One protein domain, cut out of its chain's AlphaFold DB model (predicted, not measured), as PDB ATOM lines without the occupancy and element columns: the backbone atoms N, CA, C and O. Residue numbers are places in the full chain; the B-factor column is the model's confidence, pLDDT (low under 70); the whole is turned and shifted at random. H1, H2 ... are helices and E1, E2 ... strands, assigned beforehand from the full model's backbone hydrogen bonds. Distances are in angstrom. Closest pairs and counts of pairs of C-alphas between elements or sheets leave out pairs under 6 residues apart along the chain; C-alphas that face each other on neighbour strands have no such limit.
ATOM      1  N   ASP A 450      15.835 -44.550 -15.712       89.44
ATOM      2  CA  ASP A 450      15.699 -43.104 -15.486       89.44
ATOM      3  C   ASP A 450      17.077 -42.442 -15.362       89.44
ATOM      4  O   ASP A 450      17.351 -41.437 -16.024       89.44
ATOM      5  N   GLN A 451      17.983 -43.050 -14.587       93.50
ATOM      6  CA  GLN A 451      19.380 -42.622 -14.500       93.50
ATOM      7  C   GLN A 451      20.078 -42.704 -15.866       93.50
ATOM      8  O   GLN A 451      20.780 -41.767 -16.252       93.50
ATOM      9  N   PHE A 452      19.851 -43.784 -16.632       93.56
ATOM     10  CA  PHE A 452      20.393 -43.913 -17.992       93.56
ATOM     11  C   PHE A 452      19.901 -42.763 -18.872       93.56
ATOM     12  O   PHE A 452      20.695 -42.112 -19.550       93.56
ATOM     13  N   SER A 453      18.598 -42.476 -18.820       93.69
ATOM     14  CA  SER A 453      17.986 -41.413 -19.612       93.69
ATOM     15  C   SER A 453      18.534 -40.039 -19.274       93.69
ATOM     16  O   SER A 453      18.766 -39.256 -20.187       93.69
ATOM     17  N   ALA A 454      18.779 -39.739 -17.998       95.00
ATOM     18  CA  ALA A 454      19.380 -38.470 -17.598       95.00
ATOM     19  C   ALA A 454      20.770 -38.274 -18.231       95.00
ATOM     20  O   ALA A 454      21.056 -37.218 -18.801       95.00
ATOM     21  N   VAL A 455      21.610 -39.311 -18.195       97.00
ATOM     22  CA  VAL A 455      22.976 -39.265 -18.739       97.00
ATOM     23  C   VAL A 455      22.970 -39.238 -20.264       97.00
ATOM     24  O   VAL A 455      23.648 -38.410 -20.872       97.00
ATOM     25  N   PHE A 456      22.183 -40.102 -20.903       97.12
ATOM     26  CA  PHE A 456      22.118 -40.173 -22.361       97.12
ATOM     27  C   PHE A 456      21.495 -38.911 -22.970       97.12
ATOM     28  O   PHE A 456      21.932 -38.449 -24.024       97.12
ATOM     29  N   LYS A 457      20.537 -38.289 -22.270       97.06
ATOM     30  CA  LYS A 457      19.980 -36.986 -22.635       97.06
ATOM     31  C   LYS A 457      21.040 -35.887 -22.613       97.06
ATOM     32  O   LYS A 457      21.138 -35.134 -23.579       97.06
ATOM     33  N   GLN A 458      21.869 -35.837 -21.565       97.44
ATOM     34  CA  GLN A 458      23.007 -34.918 -21.514       97.44
ATOM     35  C   GLN A 458      23.983 -35.179 -22.668       97.44
ATOM     36  O   GLN A 458      24.347 -34.238 -23.364       97.44
ATOM     37  N   PHE A 459      24.346 -36.444 -22.916       98.06
ATOM     38  CA  PHE A 459      25.238 -36.842 -24.010       98.06
ATOM     39  C   PHE A 459      24.732 -36.371 -25.382       98.06
ATOM     40  O   PHE A 459      25.490 -35.786 -26.158       98.06
ATOM     41  N   CYS A 460      23.443 -36.572 -25.676       97.56
ATOM     42  CA  CYS A 460      22.823 -36.119 -26.923       97.56
ATOM     43  C   CYS A 460      22.801 -34.590 -27.037       97.56
ATOM     44  O   CYS A 460      23.084 -34.053 -28.103       97.56
ATOM     45  N   ALA A 461      22.517 -33.883 -25.940       96.69
ATOM     46  CA  ALA A 461      22.469 -32.427 -25.931       96.69
ATOM     47  C   ALA A 461      23.832 -31.790 -26.237       96.69
ATOM     48  O   ALA A 461      23.923 -30.911 -27.094       96.69
ATOM     49  N   ILE A 462      24.895 -32.256 -25.570       96.00
ATOM     50  CA  ILE A 462      26.244 -31.703 -25.752       96.00
ATOM     51  C   ILE A 462      26.869 -32.091 -27.093       96.00
ATOM     52  O   ILE A 462      27.603 -31.293 -27.660       96.00
ATOM     53  N   SER A 463      26.582 -33.284 -27.619       96.12
ATOM     54  CA  SER A 463      27.090 -33.693 -28.934       96.12
ATOM     55  C   SER A 463      26.371 -32.962 -30.063       96.12
ATOM     56  O   SER A 463      27.024 -32.473 -30.980       96.12
ATOM     57  N   TYR A 464      25.046 -32.801 -29.967       95.75
ATOM     58  CA  TYR A 464      24.272 -32.099 -30.988       95.75
ATOM     59  C   TYR A 464      24.623 -30.611 -31.051       95.75
ATOM     60  O   TYR A 464      24.804 -30.079 -32.144       95.75
ATOM     61  N   LYS A 465      24.751 -29.927 -29.898       93.56
ATOM     62  CA  LYS A 465      25.075 -28.487 -29.881       93.56
ATOM     63  C   LYS A 465      26.405 -28.196 -30.595       93.56
ATOM     64  O   LYS A 465      26.492 -27.217 -31.328       93.56
ATOM     65  N   ASP A 466      27.374 -29.098 -30.430       92.81
ATOM     66  CA  ASP A 466      28.720 -29.032 -31.007       92.81
ATOM     67  C   ASP A 466      28.780 -29.611 -32.448       92.81
ATOM     68  O   ASP A 466      29.859 -29.725 -33.025       92.81
ATOM     69  N   GLY A 467      27.645 -30.000 -33.048       91.56
ATOM     70  CA  GLY A 467      27.575 -30.487 -34.434       91.56
ATOM     71  C   GLY A 467      28.037 -31.934 -34.652       91.56
ATOM     72  O   GLY A 467      28.287 -32.333 -35.788       91.56
ATOM     73  N   VAL A 468      28.160 -32.736 -33.591       93.81
ATOM     74  CA  VAL A 468      28.667 -34.115 -33.661       93.81
ATOM     75  C   VAL A 468      27.516 -35.112 -33.784       93.81
ATOM     76  O   VAL A 468      26.789 -35.374 -32.826       93.81
ATOM     77  N   LEU A 469      27.373 -35.688 -34.981       89.31
ATOM     78  CA  LEU A 469      26.305 -36.637 -35.341       89.31
ATOM     79  C   LEU A 469      26.786 -38.100 -35.451       89.31
ATOM     80  O   LEU A 469      25.980 -39.024 -35.557       89.31
ATOM     81  N   GLN A 470      28.102 -38.308 -35.430       89.69
ATOM     82  CA  GLN A 470      28.800 -39.593 -35.511       89.69
ATOM     83  C   GLN A 470      30.048 -39.508 -34.634       89.69
ATOM     84  O   GLN A 470      30.637 -38.436 -34.500       89.69
ATOM     85  N   PHE A 471      30.462 -40.632 -34.052       93.44
ATOM     86  CA  PHE A 471      31.596 -40.661 -33.135       93.44
ATOM     87  C   PHE A 471      32.608 -41.712 -33.559       93.44
ATOM     88  O   PHE A 471      32.260 -42.879 -33.679       93.44
ATOM     89  N   ASP A 472      33.873 -41.329 -33.669       92.12
ATOM     90  CA  ASP A 472      34.954 -42.298 -33.514       92.12
ATOM     91  C   ASP A 472      35.188 -42.587 -32.014       92.12
ATOM     92  O   ASP A 472      34.564 -41.994 -31.120       92.12
ATOM     93  N   LYS A 473      36.120 -43.492 -31.705       89.31
ATOM     94  CA  LYS A 473      36.463 -43.828 -30.314       89.31
ATOM     95  C   LYS A 473      36.944 -42.618 -29.496       89.31
ATOM     96  O   LYS A 473      36.627 -42.534 -28.311       89.31
ATOM     97  N   THR A 474      37.704 -41.711 -30.103       94.00
ATOM     98  CA  THR A 474      38.316 -40.549 -29.436       94.00
ATOM     99  C   THR A 474      37.267 -39.494 -29.106       94.00
ATOM    100  O   THR A 474      37.229 -38.958 -28.003       94.00
ATOM    101  N   THR A 475      36.373 -39.233 -30.052       96.25
ATOM    102  CA  THR A 475      35.297 -38.258 -29.941       96.25
ATOM    103  C   THR A 475      34.251 -38.761 -28.953       96.25
ATOM    104  O   THR A 475      33.829 -38.004 -28.081       96.25
ATOM    105  N   PHE A 476      33.897 -40.050 -28.996       96.00
ATOM    106  CA  PHE A 476      33.001 -40.643 -28.000       96.00
ATOM    107  C   PHE A 476      33.556 -40.507 -26.573       96.00
ATOM    108  O   PHE A 476      32.822 -40.101 -25.673       96.00
ATOM    109  N   ASP A 477      34.850 -40.787 -26.370       95.94
ATOM    110  CA  ASP A 477      35.531 -40.615 -25.078       95.94
ATOM    111  C   ASP A 477      35.534 -39.145 -24.625       95.94
ATOM    112  O   ASP A 477      35.160 -38.829 -23.495       95.94
ATOM    113  N   ALA A 478      35.844 -38.211 -25.528       97.12
ATOM    114  CA  ALA A 478      35.817 -36.782 -25.225       97.12
ATOM    115  C   ALA A 478      34.438 -36.308 -24.728       97.12
ATOM    116  O   ALA A 478      34.367 -35.557 -23.754       97.12
ATOM    117  N   TYR A 479      33.339 -36.762 -25.345       97.31
ATOM    118  CA  TYR A 479      31.986 -36.420 -24.889       97.31
ATOM    119  C   TYR A 479      31.562 -37.176 -23.635       97.31
ATOM    120  O   TYR A 479      30.890 -36.592 -22.788       97.31
ATOM    121  N   PHE A 480      31.979 -38.431 -23.473       97.06
ATOM    122  CA  PHE A 480      31.770 -39.170 -22.230       97.06
ATOM    123  C   PHE A 480      32.380 -38.423 -21.031       97.06
ATOM    124  O   PHE A 480      31.719 -38.252 -20.010       97.06
ATOM    125  N   ASN A 481      33.596 -37.890 -21.178       96.62
ATOM    126  CA  ASN A 481      34.285 -37.156 -20.112       96.62
ATOM    127  C   ASN A 481      33.648 -35.794 -19.774       96.62
ATOM    128  O   ASN A 481      33.939 -35.230 -18.720       96.62
ATOM    129  N   LYS A 482      32.766 -35.262 -20.633       96.06
ATOM    130  CA  LYS A 482      31.968 -34.053 -20.356       96.06
ATOM    131  C   LYS A 482      30.706 -34.350 -19.525       96.06
ATOM    132  O   LYS A 482      30.036 -33.413 -19.098       96.06
ATOM    133  N   LEU A 483      30.341 -35.620 -19.322       96.50
ATOM    134  CA  LEU A 483      29.110 -35.990 -18.621       96.50
ATOM    135  C   LEU A 483      29.223 -35.705 -17.124       96.50
ATOM    136  O   LEU A 483      30.178 -36.102 -16.466       96.50
ATOM    137  N   THR A 484      28.197 -35.075 -16.566       95.00
ATOM    138  CA  THR A 484      28.121 -34.710 -15.142       95.00
ATOM    139  C   THR A 484      26.825 -35.164 -14.481       95.00
ATOM    140  O   THR A 484      26.767 -35.242 -13.256       95.00
ATOM    141  N   ALA A 485      25.805 -35.547 -15.260       93.06
ATOM    142  CA  ALA A 485      24.506 -35.984 -14.745       93.06
ATOM    143  C   ALA A 485      24.605 -37.181 -13.784       93.06
ATOM    144  O   ALA A 485      23.777 -37.323 -12.892       93.06
ATOM    145  N   HIS A 486      25.635 -38.018 -13.931       93.56
ATOM    146  CA  HIS A 486      25.851 -39.195 -13.093       93.56
ATOM    147  C   HIS A 486      26.442 -38.888 -11.709       93.56
ATOM    148  O   HIS A 486      26.411 -39.746 -10.830       93.56
ATOM    149  N   LEU A 487      26.977 -37.681 -11.491       92.75
ATOM    150  CA  LEU A 487      27.671 -37.317 -10.249       92.75
ATOM    151  C   LEU A 487      26.750 -37.272  -9.025       92.75
ATOM    152  O   LEU A 487      27.229 -37.383  -7.901       92.75
ATOM    153  N   CYS A 488      25.442 -37.106  -9.230       89.31
ATOM    154  CA  CYS A 488      24.451 -37.091  -8.155       89.31
ATOM    155  C   CYS A 488      23.848 -38.471  -7.849       89.31
ATOM    156  O   CYS A 488      22.992 -38.571  -6.970       89.31
ATOM    157  N   PHE A 489      24.250 -39.523  -8.570       93.38
ATOM    158  CA  PHE A 489      23.724 -40.871  -8.358       93.38
ATOM    159  C   PHE A 489      24.325 -41.501  -7.098       93.38
ATOM    160  O   PHE A 489      25.398 -41.110  -6.646       93.38
ATOM    161  N   GLU A 490      23.652 -42.512  -6.543       90.19
ATOM    162  CA  GLU A 490      24.157 -43.254  -5.378       90.19
ATOM    163  C   GLU A 490      25.435 -44.044  -5.713       90.19
ATOM    164  O   GLU A 490      26.353 -44.119  -4.897       90.19
ATOM    165  N   ASN A 491      25.523 -44.586  -6.935       87.56
ATOM    166  CA  ASN A 491      26.642 -45.403  -7.414       87.56
ATOM    167  C   ASN A 491      27.364 -44.774  -8.629       87.56
ATOM    168  O   ASN A 491      27.413 -45.386  -9.700       87.56
ATOM    169  N   PRO A 492      27.973 -43.579  -8.504       89.12
ATOM    170  CA  PRO A 492      28.525 -42.844  -9.648       89.12
ATOM    171  C   PRO A 492      29.716 -43.564 -10.303       89.12
ATOM    172  O   PRO A 492      29.951 -43.418 -11.497       89.12
ATOM    173  N   TYR A 493      30.434 -44.403  -9.548       89.75
ATOM    174  CA  TYR A 493      31.575 -45.193 -10.028       89.75
ATOM    175  C   TYR A 493      31.202 -46.242 -11.091       89.75
ATOM    176  O   TYR A 493      32.089 -46.738 -11.787       89.75
ATOM    177  N   LYS A 494      29.912 -46.588 -11.239       90.38
ATOM    178  CA  LYS A 494      29.437 -47.458 -12.326       90.38
ATOM    179  C   LYS A 494      29.595 -46.797 -13.697       90.38
ATOM    180  O   LYS A 494      29.802 -47.506 -14.688       90.38
ATOM    181  N   MET A 495      29.545 -45.463 -13.754       95.44
ATOM    182  CA  MET A 495      29.665 -44.680 -14.981       95.44
ATOM    183  C   MET A 495      31.113 -44.667 -15.480       95.44
ATOM    184  O   MET A 495      31.881 -43.742 -15.242       95.44
ATOM    185  N   THR A 496      31.494 -45.726 -16.187       95.00
ATOM    186  CA  THR A 496      32.769 -45.823 -16.905       95.00
ATOM    187  C   THR A 496      32.519 -45.784 -18.407       95.00
ATOM    188  O   THR A 496      31.461 -46.224 -18.861       95.00
ATOM    189  N   LEU A 497      33.504 -45.330 -19.191       92.38
ATOM    190  CA  LEU A 497      33.411 -45.251 -20.656       92.38
ATOM    191  C   LEU A 497      32.905 -46.568 -21.262       92.38
ATOM    192  O   LEU A 497      31.999 -46.593 -22.092       92.38
ATOM    193  N   LYS A 498      33.474 -47.678 -20.791       87.56
ATOM    194  CA  LYS A 498      33.129 -49.035 -21.212       87.56
ATOM    195  C   LYS A 498      31.685 -49.404 -20.867       87.56
ATOM    196  O   LYS A 498      30.974 -49.921 -21.727       87.56
ATOM    197  N   ASN A 499      31.249 -49.138 -19.636       89.50
ATOM    198  CA  ASN A 499      29.888 -49.455 -19.201       89.50
ATOM    199  C   ASN A 499      28.853 -48.592 -19.929       89.50
ATOM    200  O   ASN A 499      27.831 -49.114 -20.365       89.50
ATOM    201  N   PHE A 500      29.128 -47.298 -20.105       94.25
ATOM    202  CA  PHE A 500      28.232 -46.392 -20.817       94.25
ATOM    203  C   PHE A 500      28.108 -46.777 -22.291       94.25
ATOM    204  O   PHE A 500      26.994 -46.901 -22.794       94.25
ATOM    205  N   LYS A 501      29.233 -47.069 -22.963       88.56
ATOM    206  CA  LYS A 501      29.240 -47.563 -24.348       88.56
ATOM    207  C   LYS A 501      28.415 -48.844 -24.496       88.56
ATOM    208  O   LYS A 501      27.597 -48.958 -25.410       88.56
ATOM    209  N   HIS A 502      28.598 -49.788 -23.571       82.62
ATOM    210  CA  HIS A 502      27.799 -51.010 -23.526       82.62
ATOM    211  C   HIS A 502      26.312 -50.696 -23.371       82.62
ATOM    212  O   HIS A 502      25.486 -51.281 -24.066       82.62
ATOM    213  N   ASP A 503      25.950 -49.764 -22.496       85.88
ATOM    214  CA  ASP A 503      24.550 -49.447 -22.275       85.88
ATOM    215  C   ASP A 503      23.904 -48.734 -23.462       85.88
ATOM    216  O   ASP A 503      22.808 -49.125 -23.852       85.88
ATOM    217  N   VAL A 504      24.568 -47.773 -24.110       88.06
ATOM    218  CA  VAL A 504      23.990 -47.095 -25.285       88.06
ATOM    219  C   VAL A 504      23.865 -48.027 -26.496       88.06
ATOM    220  O   VAL A 504      22.852 -47.968 -27.198       88.06
ATOM    221  N   CYS A 505      24.834 -48.928 -26.711       78.38
ATOM    222  CA  CYS A 505      24.854 -49.816 -27.881       78.38
ATOM    223  C   CYS A 505      24.096 -51.129 -27.661       78.38
ATOM    224  O   CYS A 505      23.346 -51.589 -28.520       78.38
ATOM    225  N   SER A 506      24.276 -51.749 -26.496       71.88
ATOM    226  CA  SER A 506      23.766 -53.091 -26.209       71.88
ATOM    227  C   SER A 506      22.553 -53.059 -25.299       71.88
ATOM    228  O   SER A 506      21.550 -53.670 -25.649       71.88
ATOM    229  N   THR A 507      22.575 -52.352 -24.166       75.00
ATOM    230  CA  THR A 507      21.454 -52.389 -23.204       75.00
ATOM    231  C   THR A 507      20.236 -51.609 -23.697       75.00
ATOM    232  O   THR A 507      19.143 -52.165 -23.717       75.00
ATOM    233  N   ALA A 508      20.392 -50.361 -24.133       78.31
ATOM    234  CA  ALA A 508      19.325 -49.495 -24.636       78.31
ATOM    235  C   ALA A 508      19.129 -49.611 -26.156       78.31
ATOM    236  O   ALA A 508      18.005 -49.454 -26.625       78.31
ATOM    237  N   CYS A 509      20.193 -49.945 -26.901       74.25
ATOM    238  CA  CYS A 509      20.187 -50.052 -28.370       74.25
ATOM    239  C   CYS A 509      19.831 -48.736 -29.080       74.25
ATOM    240  O   CYS A 509      19.180 -48.738 -30.122       74.25
ATOM    241  N   MET A 510      20.246 -47.609 -28.498       80.81
ATOM    242  CA  MET A 510      20.050 -46.273 -29.075       80.81
ATOM    243  C   MET A 510      21.161 -45.909 -30.062       80.81
ATOM    244  O   MET A 510      21.001 -45.017 -30.895       80.81
ATOM    245  N   MET A 511      22.296 -46.599 -29.961       84.69
ATOM    246  CA  MET A 511      23.454 -46.452 -30.831       84.69
ATOM    247  C   MET A 511      23.931 -47.829 -31.299       84.69
ATOM    248  O   MET A 511      23.509 -48.853 -30.762       84.69
ATOM    249  N   TYR A 512      24.805 -47.865 -32.294       74.75
ATOM    250  CA  TYR A 512      25.464 -49.083 -32.754       74.75
ATOM    251  C   TYR A 512      26.884 -48.780 -33.226       74.75
ATOM    252  O   TYR A 512      27.196 -47.654 -33.612       74.75
ATOM    253  N   GLU A 513      27.743 -49.793 -33.174       72.12
ATOM    254  CA  GLU A 513      29.098 -49.729 -33.717       72.12
ATOM    255  C   GLU A 513      29.086 -50.225 -35.165       72.12
ATOM    256  O   GLU A 513      28.493 -51.262 -35.466       72.12
ATOM    257  N   GLN A 514      29.743 -49.495 -36.059       64.31
ATOM    258  CA  GLN A 514      29.997 -49.920 -37.429       64.31
ATOM    259  C   GLN A 514      31.449 -49.593 -37.783       64.31
ATOM    260  O   GLN A 514      31.878 -48.443 -37.724       64.31
ATOM    261  N   ASP A 515      32.202 -50.632 -38.149       69.25
ATOM    262  CA  ASP A 515      33.648 -50.585 -38.377       69.25
ATOM    263  C   ASP A 515      34.427 -50.056 -37.155       69.25
ATOM    264  O   ASP A 515      34.706 -50.817 -36.227       69.25
ATOM    265  N   VAL A 516      34.789 -48.772 -37.147       72.75
ATOM    266  CA  VAL A 516      35.501 -48.094 -36.042       72.75
ATOM    267  C   VAL A 516      34.685 -46.970 -35.402       72.75
ATOM    268  O   VAL A 516      35.099 -46.418 -34.378       72.75
ATOM    269  N   ASP A 517      33.522 -46.676 -35.979       81.00
ATOM    270  CA  ASP A 517      32.677 -45.552 -35.620       81.00
ATOM    271  C   ASP A 517      31.405 -46.019 -34.907       81.00
ATOM    272  O   ASP A 517      31.007 -47.185 -34.938       81.00
ATOM    273  N   ILE A 518      30.769 -45.082 -34.217       85.12
ATOM    274  CA  ILE A 518      29.576 -45.270 -33.405       85.12
ATOM    275  C   ILE A 518      28.524 -44.295 -33.919       85.12
ATOM    276  O   ILE A 518      28.754 -43.084 -34.001       85.12
ATOM    277  N   TYR A 519      27.350 -44.830 -34.226       82.88
ATOM    278  CA  TYR A 519      26.250 -44.102 -34.840       82.88
ATOM    279  C   TYR A 519      25.005 -44.187 -33.971       82.88
ATOM    280  O   TYR A 519      24.762 -45.201 -33.315       82.88
ATOM    281  N   TYR A 520      24.174 -43.149 -34.000       85.31
ATOM    282  CA  TYR A 520      22.800 -43.261 -33.519       85.31
ATOM    283  C   TYR A 520      22.006 -44.214 -34.414       85.31
ATOM    284  O   TYR A 520      22.163 -44.192 -35.635       85.31
ATOM    285  N   ILE A 521      21.116 -45.019 -33.821       77.19
ATOM    286  CA  ILE A 521      20.209 -45.887 -34.589       77.19
ATOM    287  C   ILE A 521      19.308 -45.070 -35.525       77.19
ATOM    288  O   ILE A 521      18.994 -45.513 -36.629       77.19
ATOM    289  N   ASP A 522      18.949 -43.865 -35.078       78.88
ATOM    290  CA  ASP A 522      18.313 -42.817 -35.863       78.88
ATOM    291  C   ASP A 522      18.669 -41.433 -35.271       78.88
ATOM    292  O   ASP A 522      18.602 -41.271 -34.046       78.88
ATOM    293  N   PRO A 523      19.041 -40.433 -36.096       81.75
ATOM    294  CA  PRO A 523      19.379 -39.087 -35.622       81.75
ATOM    295  C   PRO A 523      18.269 -38.401 -34.815       81.75
ATOM    296  O   PRO A 523      18.565 -37.614 -33.917       81.75
ATOM    297  N   GLY A 524      16.998 -38.737 -35.054       84.75
ATOM    298  CA  GLY A 524      15.880 -38.115 -34.350       84.75
ATOM    299  C   GLY A 524      15.837 -38.408 -32.847       84.75
ATOM    300  O   GLY A 524      15.268 -37.625 -32.088       84.75
ATOM    301  N   PHE A 525      16.503 -39.471 -32.372       88.06
ATOM    302  CA  PHE A 525      16.694 -39.676 -30.930       88.06
ATOM    303  C   PHE A 525      17.628 -38.628 -30.321       88.06
ATOM    304  O   PHE A 525      17.332 -38.109 -29.243       88.06
ATOM    305  N   GLN A 526      18.724 -38.289 -31.007       93.44
ATOM    306  CA  GLN A 526      19.631 -37.233 -30.562       93.44
ATOM    307  C   GLN A 526      18.901 -35.883 -30.538       93.44
ATOM    308  O   GLN A 526      18.976 -35.161 -29.544       93.44
ATOM    309  N   GLU A 527      18.141 -35.582 -31.594       92.25
ATOM    310  CA  GLU A 527      17.371 -34.341 -31.758       92.25
ATOM    311  C   GLU A 527      16.284 -34.178 -30.681       92.25
ATOM    312  O   GLU A 527      16.162 -33.115 -30.063       92.25
ATOM    313  N   LEU A 528      15.525 -35.245 -30.400       92.69
ATOM    314  CA  LEU A 528      14.527 -35.257 -29.331       92.69
ATOM    315  C   LEU A 528      15.173 -34.998 -27.969       92.69
ATOM    316  O   LEU A 528      14.701 -34.157 -27.203       92.69
ATOM    317  N   LEU A 529      16.225 -35.750 -27.643       95.62
ATOM    318  CA  LEU A 529      16.855 -35.678 -26.329       95.62
ATOM    319  C   LEU A 529      17.576 -34.343 -26.120       95.62
ATOM    320  O   LEU A 529      17.533 -33.807 -25.013       95.62
ATOM    321  N   PHE A 530      18.144 -33.758 -27.178       96.38
ATOM    322  CA  PHE A 530      18.611 -32.371 -27.179       96.38
ATOM    323  C   PHE A 530      17.486 -31.408 -26.771       96.38
ATOM    324  O   PHE A 530      17.661 -30.599 -25.856       96.38
ATOM    325  N   ALA A 531      16.314 -31.514 -27.404       95.44
ATOM    326  CA  ALA A 531      15.189 -30.631 -27.115       95.44
ATOM    327  C   ALA A 531      14.676 -30.810 -25.678       95.44
ATOM    328  O   ALA A 531      14.412 -29.825 -24.987       95.44
ATOM    329  N   GLU A 532      14.582 -32.050 -25.191       94.94
ATOM    330  CA  GLU A 532      14.176 -32.319 -23.811       94.94
ATOM    331  C   GLU A 532      15.197 -31.818 -22.780       94.94
ATOM    332  O   GLU A 532      14.790 -31.331 -21.722       94.94
ATOM    333  N   TYR A 533      16.501 -31.915 -23.065       96.38
ATOM    334  CA  TYR A 533      17.554 -31.386 -22.193       96.38
ATOM    335  C   TYR A 533      17.424 -29.870 -22.063       96.38
ATOM    336  O   TYR A 533      17.253 -29.331 -20.969       96.38
ATOM    337  N   TYR A 534      17.420 -29.168 -23.199       96.44
ATOM    338  CA  TYR A 534      17.403 -27.710 -23.219       96.44
ATOM    339  C   TYR A 534      16.059 -27.101 -22.839       96.44
ATOM    340  O   TYR A 534      16.000 -25.944 -22.417       96.44
ATOM    341  N   TYR A 535      14.978 -27.878 -22.864       94.62
ATOM    342  CA  TYR A 535      13.734 -27.492 -22.212       94.62
ATOM    343  C   TYR A 535      13.913 -27.313 -20.693       94.62
ATOM    344  O   TYR A 535      13.415 -26.333 -20.131       94.62
ATOM    345  N   GLN A 536      14.688 -28.186 -20.042       93.50
ATOM    346  CA  GLN A 536      14.937 -28.167 -18.593       93.50
ATOM    347  C   GLN A 536      16.175 -27.352 -18.187       93.50
ATOM    348  O   GLN A 536      16.268 -26.934 -17.038       93.50
ATOM    349  N   ALA A 537      17.076 -27.078 -19.134       94.25
ATOM    350  CA  ALA A 537      18.338 -26.380 -18.901       94.25
ATOM    351  C   ALA A 537      18.186 -25.003 -18.231       94.25
ATOM    352  O   ALA A 537      17.227 -24.259 -18.490       94.25
ATOM    353  N   ASN A 538      19.162 -24.655 -17.398       93.50
ATOM    354  CA  ASN A 538      19.239 -23.368 -16.717       93.50
ATOM    355  C   ASN A 538      19.752 -22.247 -17.653       93.50
ATOM    356  O   ASN A 538      19.969 -22.446 -18.845       93.50
ATOM    357  N   GLU A 539      19.904 -21.030 -17.130       91.50
ATOM    358  CA  GLU A 539      20.340 -19.875 -17.925       91.50
ATOM    359  C   GLU A 539      21.770 -19.997 -18.468       91.50
ATOM    360  O   GLU A 539      22.012 -19.629 -19.615       91.50
ATOM    361  N   GLU A 540      22.695 -20.534 -17.677       94.19
ATOM    362  CA  GLU A 540      24.093 -20.729 -18.067       94.19
ATOM    363  C   GLU A 540      24.201 -21.731 -19.223       94.19
ATOM    364  O   GLU A 540      24.771 -21.422 -20.267       94.19
ATOM    365  N   GLU A 541      23.525 -22.872 -19.101       94.50
ATOM    366  CA  GLU A 541      23.470 -23.903 -20.139       94.50
ATOM    367  C   GLU A 541      22.818 -23.398 -21.439       94.50
ATOM    368  O   GLU A 541      23.241 -23.765 -22.538       94.50
ATOM    369  N   MET A 542      21.795 -22.539 -21.344       95.31
ATOM    370  CA  MET A 542      21.166 -21.917 -22.520       95.31
ATOM    371  C   MET A 542      22.079 -20.886 -23.198       95.31
ATOM    372  O   MET A 542      22.046 -20.747 -24.425       95.31
ATOM    373  N   ASN A 543      22.904 -20.174 -22.428       94.31
ATOM    374  CA  ASN A 543      23.905 -19.263 -22.981       94.31
ATOM    375  C   ASN A 543      25.001 -20.045 -23.713       94.31
ATOM    376  O   ASN A 543      25.353 -19.683 -24.836       94.31
ATOM    377  N   GLU A 544      25.478 -21.153 -23.136       94.94
ATOM    378  CA  GLU A 544      26.409 -22.059 -23.816       94.94
ATOM    379  C   GLU A 544      25.821 -22.630 -25.106       94.94
ATOM    380  O   GLU A 544      26.508 -22.677 -26.126       94.94
ATOM    381  N   LEU A 545      24.552 -23.057 -25.077       96.19
ATOM    382  CA  LEU A 545      23.859 -23.534 -26.270       96.19
ATOM    383  C   LEU A 545      23.875 -22.472 -27.365       96.19
ATOM    384  O   LEU A 545      24.243 -22.756 -28.501       96.19
ATOM    385  N   THR A 546      23.467 -21.253 -27.017       96.00
ATOM    386  CA  THR A 546      23.380 -20.155 -27.979       96.00
ATOM    387  C   THR A 546      24.748 -19.839 -28.560       96.00
ATOM    388  O   THR A 546      24.860 -19.661 -29.768       96.00
ATOM    389  N   HIS A 547      25.791 -19.821 -27.728       94.31
ATOM    390  CA  HIS A 547      27.156 -19.613 -28.192       94.31
ATOM    391  C   HIS A 547      27.613 -20.721 -29.149       94.31
ATOM    392  O   HIS A 547      28.125 -20.407 -30.219       94.31
ATOM    393  N   SER A 548      27.372 -21.994 -28.818       95.06
ATOM    394  CA  SER A 548      27.748 -23.117 -29.688       95.06
ATOM    395  C   SER A 548      27.000 -23.054 -31.030       95.06
ATOM    396  O   SER A 548      27.624 -22.975 -32.082       95.06
ATOM    397  N   LEU A 549      25.670 -22.894 -31.017       95.25
ATOM    398  CA  LEU A 549      24.867 -22.760 -32.245       95.25
ATOM    399  C   LEU A 549      25.180 -21.492 -33.061       95.25
ATOM    400  O   LEU A 549      24.945 -21.461 -34.269       95.25
ATOM    401  N   SER A 550      25.725 -20.445 -32.436       93.25
ATOM    402  CA  SER A 550      26.204 -19.249 -33.150       93.25
ATOM    403  C   SER A 550      27.445 -19.532 -34.004       93.25
ATOM    404  O   SER A 550      27.742 -18.754 -34.902       93.25
ATOM    405  N   ASN A 551      28.143 -20.639 -33.747       90.56
ATOM    406  CA  ASN A 551      29.346 -21.058 -34.469       90.56
ATOM    407  C   ASN A 551      29.153 -22.372 -35.251       90.56
ATOM    408  O   ASN A 551      30.052 -22.796 -35.968       90.56
ATOM    409  N   THR A 552      27.992 -23.022 -35.129       92.31
ATOM    410  CA  THR A 552      27.665 -24.254 -35.861       92.31
ATOM    411  C   THR A 552      26.888 -23.924 -37.132       92.31
ATOM    412  O   THR A 552      25.835 -23.283 -37.071       92.31
ATOM    413  N   SER A 553      27.366 -24.403 -38.281       91.38
ATOM    414  CA  SER A 553      26.720 -24.161 -39.576       91.38
ATOM    415  C   SER A 553      25.488 -25.038 -39.806       91.38
ATOM    416  O   SER A 553      25.384 -26.156 -39.289       91.38
ATOM    417  N   PHE A 554      24.557 -24.562 -40.640       90.50
ATOM    418  CA  PHE A 554      23.434 -25.383 -41.096       90.50
ATOM    419  C   PHE A 554      23.908 -26.625 -41.866       90.50
ATOM    420  O   PHE A 554      23.357 -27.701 -41.659       90.50
ATOM    421  N   ALA A 555      24.974 -26.517 -42.668       88.44
ATOM    422  CA  ALA A 555      25.542 -27.645 -43.410       88.44
ATOM    423  C   ALA A 555      26.059 -28.769 -42.492       88.44
ATOM    424  O   ALA A 555      25.942 -29.944 -42.834       88.44
ATOM    425  N   THR A 556      26.584 -28.425 -41.309       88.94
ATOM    426  CA  THR A 556      27.062 -29.396 -40.310       88.94
ATOM    427  C   THR A 556      25.921 -30.238 -39.733       88.94
ATOM    428  O   THR A 556      26.065 -31.448 -39.580       88.94
ATOM    429  N   LEU A 557      24.782 -29.614 -39.412       88.38
ATOM    430  CA  LEU A 557      23.631 -30.298 -38.802       88.38
ATOM    431  C   LEU A 557      22.647 -30.869 -39.839       88.38
ATOM    432  O   LEU A 557      21.918 -31.820 -39.559       88.38
ATOM    433  N   GLY A 558      22.608 -30.287 -41.037       84.56
ATOM    434  CA  GLY A 558      21.799 -30.695 -42.186       84.56
ATOM    435  C   GLY A 558      20.291 -30.440 -42.070       84.56
ATOM    436  O   GLY A 558      19.589 -30.546 -43.073       84.56
ATOM    437  N   ARG A 559      19.767 -30.133 -40.874       88.00
ATOM    438  CA  ARG A 559      18.330 -29.923 -40.629       88.00
ATOM    439  C   ARG A 559      18.046 -29.112 -39.359       88.00
ATOM    440  O   ARG A 559      18.931 -28.881 -38.539       88.00
ATOM    441  N   PHE A 560      16.789 -28.695 -39.188       91.62
ATOM    442  CA  PHE A 560      16.333 -27.871 -38.057       91.62
ATOM    443  C   PHE A 560      15.553 -28.633 -36.982       91.62
ATOM    444  O   PHE A 560      15.159 -28.025 -35.986       91.62
ATOM    445  N   ASP A 561      15.331 -29.934 -37.158       89.69
ATOM    446  CA  ASP A 561      14.410 -30.738 -36.356       89.69
ATOM    447  C   ASP A 561      14.591 -30.553 -34.850       89.69
ATOM    448  O   ASP A 561      13.629 -30.199 -34.177       89.69
ATOM    449  N   ALA A 562      15.808 -30.662 -34.312       92.25
ATOM    450  CA  ALA A 562      16.038 -30.481 -32.874       92.25
ATOM    451  C   ALA A 562      15.636 -29.081 -32.366       92.25
ATOM    452  O   ALA A 562      15.048 -28.945 -31.288       92.25
ATOM    453  N   LEU A 563      15.914 -28.031 -33.150       94.81
ATOM    454  CA  LEU A 563      15.524 -26.654 -32.825       94.81
ATOM    455  C   LEU A 563      14.003 -26.483 -32.911       94.81
ATOM    456  O   LEU A 563      13.407 -25.821 -32.061       94.81
ATOM    457  N   ASP A 564      13.359 -27.133 -33.881       93.06
ATOM    458  CA  ASP A 564      11.904 -27.153 -34.020       93.06
ATOM    459  C   ASP A 564      11.221 -27.905 -32.880       93.06
ATOM    460  O   ASP A 564      10.218 -27.428 -32.345       93.06
ATOM    461  N   MET A 565      11.779 -29.036 -32.447       92.25
ATOM    462  CA  MET A 565      11.303 -29.773 -31.278       92.25
ATOM    463  C   MET A 565      11.423 -28.918 -30.006       92.25
ATOM    464  O   MET A 565      10.464 -28.826 -29.232       92.25
ATOM    465  N   LEU A 566      12.552 -28.225 -29.808       94.44
ATOM    466  CA  LEU A 566      12.752 -27.330 -28.662       94.44
ATOM    467  C   LEU A 566      11.776 -26.146 -28.690       94.44
ATOM    468  O   LEU A 566      11.128 -25.852 -27.682       94.44
ATOM    469  N   ARG A 567      11.615 -25.496 -29.849       94.38
ATOM    470  CA  ARG A 567      10.674 -24.386 -30.028       94.38
ATOM    471  C   ARG A 567       9.228 -24.820 -29.796       94.38
ATOM    472  O   ARG A 567       8.501 -24.109 -29.112       94.38
ATOM    473  N   ARG A 568       8.799 -25.968 -30.329       91.25
ATOM    474  CA  ARG A 568       7.442 -26.496 -30.096       91.25
ATOM    475  C   ARG A 568       7.198 -26.793 -28.618       91.25
ATOM    476  O   ARG A 568       6.107 -26.533 -28.122       91.25
ATOM    477  N   THR A 569       8.209 -27.311 -27.920       89.19
ATOM    478  CA  THR A 569       8.113 -27.627 -26.487       89.19
ATOM    479  C   THR A 569       8.053 -26.357 -25.633       89.19
ATOM    480  O   THR A 569       7.294 -26.294 -24.667       89.19
ATOM    481  N   SER A 570       8.827 -25.323 -25.977       90.88
ATOM    482  CA  SER A 570       8.780 -24.028 -25.292       90.88
ATOM    483  C   SER A 570       9.159 -22.872 -26.215       90.88
ATOM    484  O   SER A 570      10.317 -22.453 -26.292       90.88
TER     485      SER A 570
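This is residues 450 to 570 of the 789 residues of the protein "NACHT domain-containing protein" of Lachnospiraceae bacterium NLAE-zl-G231 (UniProt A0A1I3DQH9). A small two-strand hairpin, E1 and E2, with H4 packed on E1, sits at one side of a body of helices gathered round H1. H5 crosses H1, H8 packs on H5, H2 and H3 pack on H1, and H6 meets the last residue of H1. The printed part has 121 residues, with eight named helices and two named strands in the order H1 H2 H3 H4 E1 E2 H5 H6 H7 H8; the sheet order is E1 - E2, antiparallel, and the class is mostly helix. It is compact, with a radius of gyration of the C-alphas of 14.0 A and spans of 35 by 33 by 22 A.

Start at the hairpin of E1, residues 511 to 514, and E2, residues 517 to 520, where N 512 and O 519 are 2.9 A apart and N 519 and O 512 are 2.9 A apart, within hydrogen-bond range. Residues 470 to 471 pair antiparallel with residues 518 to 519 of E2. The closest C-alphas of E1 and H4, residues 497 to 507, are those of Met 511 and Cys 505, 4.7 A apart. Look next at the hub, H1, residues 450 to 465. It touches H5, residues 523 to 536, about perpendicular at 78 degrees, closest at the C-alphas of Ala 461 and Phe 530, 4.1 A. With residues 459 to 463 alone it touches H2, residues 473 to 480, at C-alphas 459 and 479, 6.8 A. With residues 451 to 458 alone it touches H3, residues 485 to 488, at C-alphas 455 and 485, 5.4 A. With residue 465 alone it only just touches residues 545 to 549 of H6, residues 539 to 551, over 3 pairs of C-alphas within 8 A, the closest those of Lys 465 and Ser 548, 6.0 A. H5 touches H8, residues 561 to 569, the same way at a tilt of 36 degrees, only just steep, closest at C-alphas 527 and 562, 4.2 A. H7, residues 554 to 557, touches no helix. Every O i to N i+4 pair is within hydrogen-bond range in H1, H2, H4 and H8, against 9 of 10 in H5 and 8 of 9 in H6; H3 and H7 are too short for such a pair.

Find C-alpha 450 at (15.699, -43.104, -15.486); from there H1 runs 22.6 A to C-alpha 465. H4 is 14.2 A long, H5 20.7 A and H6 18.9 A. H8 ends at C-alpha 569, at (8.113, -27.627, -26.487), after 12.1 A.

The C-alphas of Glu 490 and Ala 555 are the two farthest apart, 41.1 A. The printed part has no cut, and no link is long. Residues 514 to 515 are under 70 in pLDDT.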